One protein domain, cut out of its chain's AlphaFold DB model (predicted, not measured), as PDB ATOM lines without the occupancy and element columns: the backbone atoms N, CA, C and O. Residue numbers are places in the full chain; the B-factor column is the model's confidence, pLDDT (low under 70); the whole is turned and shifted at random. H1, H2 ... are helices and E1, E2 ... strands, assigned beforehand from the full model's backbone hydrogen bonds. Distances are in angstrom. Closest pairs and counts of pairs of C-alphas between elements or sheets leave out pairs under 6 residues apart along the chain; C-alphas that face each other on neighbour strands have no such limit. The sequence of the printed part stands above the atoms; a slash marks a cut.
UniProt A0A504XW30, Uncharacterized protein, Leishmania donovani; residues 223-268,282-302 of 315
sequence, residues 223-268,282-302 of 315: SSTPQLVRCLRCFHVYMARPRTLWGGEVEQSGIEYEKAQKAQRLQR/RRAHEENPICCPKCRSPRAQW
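Overview. This is residues 223 to 268 and 282 to 302 of the 315 residues of an uncharacterized protein of Leishmania donovani (UniProt A0A504XW30). A small sheet of three short strands forms one end of the model, and the long helix H2 is set well away from it at the other, with residues 260 to 268 sticking out as a free arm. The short helix H1 sits between the two and only grazes the sheet; the short helix H3 sits off the sheet, beyond Ala 240 of E2, and a long loop leads from it back to the sheet's strand E3. The printed part has 67 residues with three named helices and three named strands, in the order E1 E2 H1 H2 H3 E3, and its class is mixed, helices and strands. The sheet's order is E2, E1, E3, all antiparallel. The whole is only just compact, close to loose, with a radius of gyration of the C-alphas of 12.9 A and spans of 39 by 26 by 20 A.

Along the chain. Strand E1, residues 227 to 231, begins with C-alpha 227 at (311.196, 254.394, 131.504) and is 12.8 A long. E2 is residues 237 to 240, 9.6 A. Helix H1 is residues 242 to 246. H2, residues 253 to 266, is the longest helix, 20.1 A from C-alpha 253 at (290.747, 266.172, 133.996) to C-alpha 266. H3 is residues 282 to 287, and E3 is residues 300 to 302, ending with C-alpha 302 at (312.195, 261.150, 128.326).

Arrangement. In the sheet E1 is the inner strand, and E2 and E3 are edge strands. E1 and E2 form a hairpin, antiparallel at 131 degrees between their directions; N 229 and O 238 are within hydrogen-bond range at 2.9 A, as are N 227 and O 240 at 2.8 A. E1 and E3 are antiparallel at 142 degrees, with N 230 and O 301 within range at 2.9 A. H1 is on the sheet but only grazes it, with its residues 242 to 246; the closest C-alphas of H1 and E1 are those of Pro 242 and Gln 227, 6.9 A apart. H3 is only just not on the sheet, with 4 pairs of C-alphas within 10 A; its closest C-alpha to E2 is that of Glu 287, 7.5 A from that of Ala 240. H2 is not on the sheet and is apart from H1 and H3. In H1, H2 and H3 every O i to N i+4 pair is within hydrogen-bond range.

Size, cuts and confidence. The C-alphas of Phe 235 and Arg 268 are the two farthest apart, at 40.4 A. Without the free residues 260 to 268, the body spans 31 by 23 by 18 A. Residues 269 to 281 are not printed, and the gap from C-alpha 268 to C-alpha 282 is 22.5 A. The link from H3 to E3, residues 288 to 299, is long. The mean pLDDT of the printed part is 87.1; residues 251, 253 and 266 to 268 are under 70.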
ATOM      1  N   SER A 223     301.034 255.292 130.241       94.50
ATOM      2  CA  SER A 223     301.864 254.137 130.589       94.50
ATOM      3  C   SER A 223     302.339 254.190 132.044       94.50
ATOM      4  O   SER A 223     302.770 255.230 132.549       94.50
ATOM      5  N   SER A 224     302.329 253.035 132.713       91.44
ATOM      6  CA  SER A 224     303.020 252.833 133.998       91.44
ATOM      7  C   SER A 224     304.227 251.901 133.890       91.44
ATOM      8  O   SER A 224     304.751 251.436 134.905       91.44
ATOM      9  N   THR A 225     304.703 251.671 132.664       94.25
ATOM     10  CA  THR A 225     305.956 250.956 132.402       94.25
ATOM     11  C   THR A 225     307.138 251.831 132.845       94.25
ATOM     12  O   THR A 225     307.158 253.011 132.493       94.25
ATOM     13  N   PRO A 226     308.121 251.309 133.602       95.25
ATOM     14  CA  PRO A 226     309.335 252.054 133.932       95.25
ATOM     15  C   PRO A 226     310.075 252.507 132.666       95.25
ATOM     16  O   PRO A 226     310.256 251.721 131.737       95.25
ATOM     17  N   GLN A 227     310.483 253.772 132.618       96.31
ATOM     18  CA  GLN A 227     311.196 254.394 131.504       96.31
ATOM     19  C   GLN A 227     312.428 255.140 132.014       96.31
ATOM     20  O   GLN A 227     312.414 255.696 133.115       96.31
ATOM     21  N   LEU A 228     313.474 255.188 131.188       97.31
ATOM     22  CA  LEU A 228     314.633 256.034 131.445       97.31
ATOM     23  C   LEU A 228     314.253 257.501 131.247       97.31
ATOM     24  O   LEU A 228     313.713 257.896 130.208       97.31
ATOM     25  N   VAL A 229     314.571 258.318 132.243       97.19
ATOM     26  CA  VAL A 229     314.359 259.764 132.227       97.19
ATOM     27  C   VAL A 229     315.626 260.476 132.667       97.19
ATOM     28  O   VAL A 229     316.389 259.967 133.490       97.19
ATOM     29  N   ARG A 230     315.853 261.674 132.130       97.12
ATOM     30  CA  ARG A 230     316.928 262.562 132.579       97.12
ATOM     31  C   ARG A 230     316.352 263.785 133.263       97.12
ATOM     32  O   ARG A 230     315.412 264.400 132.764       97.12
ATOM     33  N   CYS A 231     316.936 264.164 134.390       97.00
ATOM     34  CA  CYS A 231     316.618 265.424 135.039       97.00
ATOM     35  C   CYS A 231     317.193 266.596 134.236       97.00
ATOM     36  O   CYS A 231     318.373 266.591 133.903       97.00
ATOM     37  N   LEU A 232     316.392 267.636 133.999       96.31
ATOM     38  CA  LEU A 232     316.835 268.832 133.271       96.31
ATOM     39  C   LEU A 232     317.607 269.837 134.143       96.31
ATOM     40  O   LEU A 232     318.147 270.800 133.618       96.31
ATOM     41  N   ARG A 233     317.658 269.634 135.469       97.19
ATOM     42  CA  ARG A 233     318.397 270.507 136.398       97.19
ATOM     43  C   ARG A 233     319.803 269.999 136.717       97.19
ATOM     44  O   ARG A 233     320.728 270.793 136.775       97.19
ATOM     45  N   CYS A 234     319.960 268.697 136.964       97.44
ATOM     46  CA  CYS A 234     321.245 268.099 137.365       97.44
ATOM     47  C   CYS A 234     321.743 266.999 136.417       97.44
ATOM     48  O   CYS A 234     322.677 266.284 136.762       97.44
ATOM     49  N   PHE A 235     321.078 266.804 135.271       96.88
ATOM     50  CA  PHE A 235     321.423 265.805 134.249       96.88
ATOM     51  C   PHE A 235     321.484 264.347 134.738       96.88
ATOM     52  O   PHE A 235     321.947 263.460 134.027       96.88
ATOM     53  N   HIS A 236     320.968 264.060 135.935       97.56
ATOM     54  CA  HIS A 236     320.910 262.705 136.459       97.56
ATOM     55  C   HIS A 236     319.900 261.854 135.684       97.56
ATOM     56  O   HIS A 236     318.737 262.239 135.546       97.56
ATOM     57  N   VAL A 237     320.353 260.686 135.230       97.69
ATOM     58  CA  VAL A 237     319.533 259.663 134.578       97.69
ATOM     59  C   VAL A 237     319.013 258.680 135.620       97.69
ATOM     60  O   VAL A 237     319.790 258.175 136.427       97.69
ATOM     61  N   TYR A 238     317.708 258.418 135.609       96.69
ATOM     62  CA  TYR A 238     317.056 257.486 136.527       96.69
ATOM     63  C   TYR A 238     315.842 256.821 135.867       96.69
ATOM     64  O   TYR A 238     315.360 257.263 134.825       96.69
ATOM     65  N   MET A 239     315.359 255.737 136.473       96.50
ATOM     66  CA  MET A 239     314.135 255.061 136.045       96.50
ATOM     67  C   MET A 239     312.929 255.693 136.733       96.50
ATOM     68  O   MET A 239     312.929 255.882 137.949       96.50
ATOM     69  N   ALA A 240     311.887 255.996 135.969       95.81
ATOM     70  CA  ALA A 240     310.632 256.514 136.495       95.81
ATOM     71  C   ALA A 240     309.448 255.974 135.698       95.81
ATOM     72  O   ALA A 240     309.572 255.642 134.519       95.81
ATOM     73  N   ARG A 241     308.270 255.906 136.322       94.94
ATOM     74  CA  ARG A 241     307.030 255.624 135.594       94.94
ATOM     75  C   ARG A 241     306.468 256.945 135.061       94.94
ATOM     76  O   ARG A 241     306.225 257.848 135.866       94.94
ATOM     77  N   PRO A 242     306.210 257.077 133.750       93.88
ATOM     78  CA  PRO A 242     305.720 258.325 133.169       93.88
ATOM     79  C   PRO A 242     304.464 258.870 133.853       93.88
ATOM     80  O   PRO A 242     304.391 260.057 134.165       93.88
ATOM     81  N   ARG A 243     303.507 257.986 134.177       90.06
ATOM     82  CA  ARG A 243     302.271 258.360 134.873       90.06
ATOM     83  C   ARG A 243     302.498 259.013 136.237       90.06
ATOM     84  O   ARG A 243     301.745 259.906 136.612       90.06
ATOM     85  N   THR A 244     303.495 258.565 136.998       89.50
ATOM     86  CA  THR A 244     303.771 259.110 138.338       89.50
ATOM     87  C   THR A 244     304.607 260.379 138.275       89.50
ATOM     88  O   THR A 244     304.397 261.268 139.092       89.50
ATOM     89  N   LEU A 245     305.522 260.464 137.306       92.12
ATOM     90  CA  LEU A 245     306.422 261.601 137.124       92.12
ATOM     91  C   LEU A 245     305.705 262.810 136.502       92.12
ATOM     92  O   LEU A 245     305.735 263.894 137.068       92.12
ATOM     93  N   TRP A 246     305.016 262.612 135.374       90.50
ATOM     94  CA  TRP A 246     304.393 263.696 134.598       90.50
ATOM     95  C   TRP A 246     302.871 263.774 134.743       90.50
ATOM     96  O   TRP A 246     302.251 264.696 134.221       90.50
ATOM     97  N   GLY A 247     302.238 262.867 135.494       82.12
ATOM     98  CA  GLY A 247     300.786 262.902 135.713       82.12
ATOM     99  C   GLY A 247     300.286 264.111 136.515       82.12
ATOM    100  O   GLY A 247     299.093 264.209 136.781       82.12
ATOM    101  N   GLY A 248     301.167 264.988 137.001       76.50
ATOM    102  CA  GLY A 248     300.809 266.307 137.539       76.50
ATOM    103  C   GLY A 248     301.070 267.474 136.590       76.50
ATOM    104  O   GLY A 248     300.502 268.529 136.814       76.50
ATOM    105  N   GLU A 249     301.902 267.291 135.564       75.56
ATOM    106  CA  GLU A 249     302.200 268.327 134.565       75.56
ATOM    107  C   GLU A 249     301.207 268.298 133.400       75.56
ATOM    108  O   GLU A 249     300.950 269.314 132.765       75.56
ATOM    109  N   VAL A 250     300.667 267.117 133.098       75.88
ATOM    110  CA  VAL A 250     299.656 266.942 132.061       75.88
ATOM    111  C   VAL A 250     298.280 267.178 132.679       75.88
ATOM    112  O   VAL A 250     297.768 266.313 133.396       75.88
ATOM    113  N   GLU A 251     297.688 268.342 132.398       63.50
ATOM    114  CA  GLU A 251     296.312 268.677 132.783       63.50
ATOM    115  C   GLU A 251     295.320 267.836 131.972       63.50
ATOM    116  O   GLU A 251     294.799 268.216 130.926       63.50
ATOM    117  N   GLN A 252     295.098 266.614 132.446       73.81
ATOM    118  CA  GLN A 252     294.010 265.756 132.008       73.81
ATOM    119  C   GLN A 252     293.032 265.641 133.172       73.81
ATOM    120  O   GLN A 252     293.346 265.018 134.190       73.81
ATOM    121  N   SER A 253     291.828 266.184 132.996       61.44
ATOM    122  CA  SER A 253     290.747 266.172 133.996       61.44
ATOM    123  C   SER A 253     290.478 264.777 134.583       61.44
ATOM    124  O   SER A 253     290.187 264.626 135.769       61.44
ATOM    125  N   GLY A 254     290.668 263.718 133.787       70.19
ATOM    126  CA  GLY A 254     290.580 262.331 134.253       70.19
ATOM    127  C   GLY A 254     291.647 261.942 135.289       70.19
ATOM    128  O   GLY A 254     291.349 261.217 136.238       70.19
ATOM    129  N   ILE A 255     292.881 262.437 135.157       72.62
ATOM    130  CA  ILE A 255     293.975 262.159 136.102       72.62
ATOM    131  C   ILE A 255     293.737 262.886 137.428       72.62
ATOM    132  O   ILE A 255     293.987 262.326 138.499       72.62
ATOM    133  N   GLU A 256     293.226 264.110 137.374       75.19
ATOM    134  CA  GLU A 256     292.870 264.891 138.561       75.19
ATOM    135  C   GLU A 256     291.714 264.253 139.326       75.19
ATOM    136  O   GLU A 256     291.809 264.053 140.539       75.19
ATOM    137  N   TYR A 257     290.670 263.821 138.615       72.31
ATOM    138  CA  TYR A 257     289.556 263.095 139.215       72.31
ATOM    139  C   TYR A 257     290.009 261.771 139.855       72.31
ATOM    140  O   TYR A 257     289.591 261.430 140.964       72.31
ATOM    141  N   GLU A 258     290.924 261.034 139.217       76.25
ATOM    142  CA  GLU A 258     291.524 259.837 139.816       76.25
ATOM    143  C   GLU A 258     292.315 260.149 141.097       76.25
ATOM    144  O   GLU A 258     292.237 259.390 142.071       76.25
ATOM    145  N   LYS A 259     293.081 261.249 141.119       78.06
ATOM    146  CA  LYS A 259     293.791 261.704 142.325       78.06
ATOM    147  C   LYS A 259     292.800 262.067 143.433       78.06
ATOM    148  O   LYS A 259     292.989 261.619 144.565       78.06
ATOM    149  N   ALA A 260     291.726 262.781 143.106       76.12
ATOM    150  CA  ALA A 260     290.671 263.144 144.047       76.12
ATOM    151  C   ALA A 260     289.958 261.905 144.623       76.12
ATOM    152  O   ALA A 260     289.824 261.778 145.842       76.12
ATOM    153  N   GLN A 261     289.598 260.922 143.787       77.31
ATOM    154  CA  GLN A 261     289.028 259.654 144.260       77.31
ATOM    155  C   GLN A 261     289.992 258.878 145.166       77.31
ATOM    156  O   GLN A 261     289.573 258.297 146.171       77.31
ATOM    157  N   LYS A 262     291.289 258.837 144.834       75.69
ATOM    158  CA  LYS A 262     292.298 258.201 145.695       75.69
ATOM    159  C   LYS A 262     292.405 258.919 147.039       75.69
ATOM    160  O   LYS A 262     292.455 258.242 148.064       75.69
ATOM    161  N   ALA A 263     292.376 260.251 147.051       76.94
ATOM    162  CA  ALA A 263     292.376 261.042 148.278       76.94
ATOM    163  C   ALA A 263     291.142 260.744 149.151       76.94
ATOM    164  O   ALA A 263     291.295 260.479 150.342       76.94
ATOM    165  N   GLN A 264     289.944 260.653 148.564       75.19
ATOM    166  CA  GLN A 264     288.725 260.259 149.287       75.19
ATOM    167  C   GLN A 264     288.814 258.839 149.870       75.19
ATOM    168  O   GLN A 264     288.409 258.598 151.005       75.19
ATOM    169  N   ARG A 265     289.405 257.877 149.147       70.19
ATOM    170  CA  ARG A 265     289.622 256.516 149.677       70.19
ATOM    171  C   ARG A 265     290.568 256.492 150.877       70.19
ATOM    172  O   ARG A 265     290.425 255.615 151.725       70.19
ATOM    173  N   LEU A 266     291.513 257.428 150.968       66.75
ATOM    174  CA  LEU A 266     292.435 257.541 152.103       66.75
ATOM    175  C   LEU A 266     291.782 258.126 153.367       66.75
ATOM    176  O   LEU A 266     292.358 257.956 154.445       66.75
ATOM    177  N   GLN A 267     290.609 258.759 153.235       66.06
ATOM    178  CA  GLN A 267     289.766 259.220 154.347       66.06
ATOM    179  C   GLN A 267     288.922 258.089 154.964       66.06
ATOM    180  O   GLN A 267     288.386 258.251 156.058       66.06
ATOM    181  N   ARG A 268     288.824 256.922 154.304       68.00
ATOM    182  CA  ARG A 268     288.242 255.716 154.916       68.00
ATOM    183  C   ARG A 268     289.127 255.227 156.075       68.00
ATOM    184  O   ARG A 268     290.334 255.493 156.047       68.00
ATOM    185  N   ARG A 282     309.110 254.898 151.897       88.94
ATOM    186  CA  ARG A 282     310.429 255.060 151.279       88.94
ATOM    187  C   ARG A 282     310.567 254.200 150.021       88.94
ATOM    188  O   ARG A 282     310.858 254.747 148.967       88.94
ATOM    189  N   ARG A 283     310.241 252.904 150.108       89.31
ATOM    190  CA  ARG A 283     310.232 252.006 148.939       89.31
ATOM    191  C   ARG A 283     309.304 252.494 147.831       89.31
ATOM    192  O   ARG A 283     309.714 252.556 146.684       89.31
ATOM    193  N   ALA A 284     308.089 252.926 148.167       87.06
ATOM    194  CA  ALA A 284     307.151 253.442 147.172       87.06
ATOM    195  C   ALA A 284     307.680 254.691 146.442       87.06
ATOM    196  O   ALA A 284     307.429 254.835 145.247       87.06
ATOM    197  N   HIS A 285     308.405 255.570 147.143       86.62
ATOM    198  CA  HIS A 285     309.035 256.759 146.562       86.62
ATOM    199  C   HIS A 285     310.270 256.416 145.714       86.62
ATOM    200  O   HIS A 285     310.519 257.069 144.705       86.62
ATOM    201  N   GLU A 286     311.044 255.402 146.103       88.50
ATOM    202  CA  GLU A 286     312.180 254.895 145.318       88.50
ATOM    203  C   GLU A 286     311.704 254.179 144.041       88.50
ATOM    204  O   GLU A 286     312.268 254.388 142.973       88.50
ATOM    205  N   GLU A 287     310.622 253.399 144.121       88.94
ATOM    206  CA  GLU A 287     310.013 252.709 142.974       88.94
ATOM    207  C   GLU A 287     309.273 253.659 142.018       88.94
ATOM    208  O   GLU A 287     309.156 253.377 140.823       88.94
ATOM    209  N   ASN A 288     308.725 254.760 142.543       90.56
ATOM    210  CA  ASN A 288     307.911 255.718 141.794       90.56
ATOM    211  C   ASN A 288     308.344 257.158 142.106       90.56
ATOM    212  O   ASN A 288     307.608 257.895 142.772       90.56
ATOM    213  N   PRO A 289     309.531 257.576 141.637       92.88
ATOM    214  CA  PRO A 289     310.010 258.927 141.868       92.88
ATOM    215  C   PRO A 289     309.113 259.941 141.147       92.88
ATOM    216  O   PRO A 289     308.866 259.835 139.945       92.88
ATOM    217  N   ILE A 290     308.641 260.939 141.897       92.69
ATOM    218  CA  ILE A 290     307.884 262.096 141.379       92.69
ATOM    219  C   ILE A 290     308.849 263.233 140.997       92.69
ATOM    220  O   ILE A 290     308.518 264.133 140.235       92.69
ATOM    221  N   CYS A 291     310.075 263.189 141.513       93.50
ATOM    222  CA  CYS A 291     311.130 264.139 141.209       93.50
ATOM    223  C   CYS A 291     312.487 263.434 141.162       93.50
ATOM    224  O   CYS A 291     312.631 262.280 141.575       93.50
ATOM    225  N   CYS A 292     313.497 264.134 140.654       95.56
ATOM    226  CA  CYS A 292     314.854 263.616 140.599       95.56
ATOM    227  C   CYS A 292     315.373 263.266 142.010       95.56
ATOM    228  O   CYS A 292     315.374 264.141 142.880       95.56
ATOM    229  N   PRO A 293     315.909 262.054 142.243       94.75
ATOM    230  CA  PRO A 293     316.389 261.655 143.568       94.75
ATOM    231  C   PRO A 293     317.607 262.463 144.046       94.75
ATOM    232  O   PRO A 293     317.814 262.584 145.250       94.75
ATOM    233  N   LYS A 294     318.390 263.054 143.129       95.75
ATOM    234  CA  LYS A 294     319.571 263.867 143.472       95.75
ATOM    235  C   LYS A 294     319.239 265.322 143.808       95.75
ATOM    236  O   LYS A 294     319.670 265.820 144.837       95.75
ATOM    237  N   CYS A 295     318.488 266.014 142.947       96.31
ATOM    238  CA  CYS A 295     318.243 267.461 143.086       96.31
ATOM    239  C   CYS A 295     316.795 267.834 143.439       96.31
ATOM    240  O   CYS A 295     316.466 269.016 143.494       96.31
ATOM    241  N   ARG A 296     315.911 266.839 143.602       95.25
ATOM    242  CA  ARG A 296     314.470 266.994 143.865       95.25
ATOM    243  C   ARG A 296     313.690 267.840 142.851       95.25
ATOM    244  O   ARG A 296     312.548 268.203 143.109       95.25
ATOM    245  N   SER A 297     314.255 268.118 141.675       94.81
ATOM    246  CA  SER A 297     313.538 268.816 140.604       94.81
ATOM    247  C   SER A 297     312.511 267.893 139.935       94.81
ATOM    248  O   SER A 297     312.866 266.754 139.618       94.81
ATOM    249  N   PRO A 298     311.275 268.363 139.676       92.31
ATOM    250  CA  PRO A 298     310.291 267.615 138.891       92.31
ATOM    251  C   PRO A 298     310.597 267.656 137.385       92.31
ATOM    252  O   PRO A 298     310.154 266.789 136.641       92.31
ATOM    253  N   ARG A 299     311.415 268.621 136.930       94.19
ATOM    254  CA  ARG A 299     311.726 268.813 135.510       94.19
ATOM    255  C   ARG A 299     312.551 267.644 134.978       94.19
ATOM    256  O   ARG A 299     313.740 267.506 135.297       94.19
ATOM    257  N   ALA A 300     311.928 266.847 134.122       94.75
ATOM    258  CA  ALA A 300     312.533 265.683 133.499       94.75
ATOM    259  C   ALA A 300     312.141 265.559 132.024       94.75
ATOM    260  O   ALA A 300     311.073 266.008 131.609       94.75
ATOM    261  N   GLN A 301     313.011 264.920 131.246       95.69
ATOM    262  CA  GLN A 301     312.799 264.602 129.836       95.69
ATOM    263  C   GLN A 301     312.927 263.095 129.622       95.69
ATOM    264  O   GLN A 301     313.752 262.435 130.263       95.69
ATOM    265  N   TRP A 302     312.114 262.551 128.718       97.00
ATOM    266  CA  TRP A 302     312.195 261.150 128.326       97.00
ATOM    267  C   TRP A 302     313.518 260.878 127.604       97.00
ATOM    268  O   TRP A 302     313.876 261.570 126.651       97.00
TER     269      TRP A 302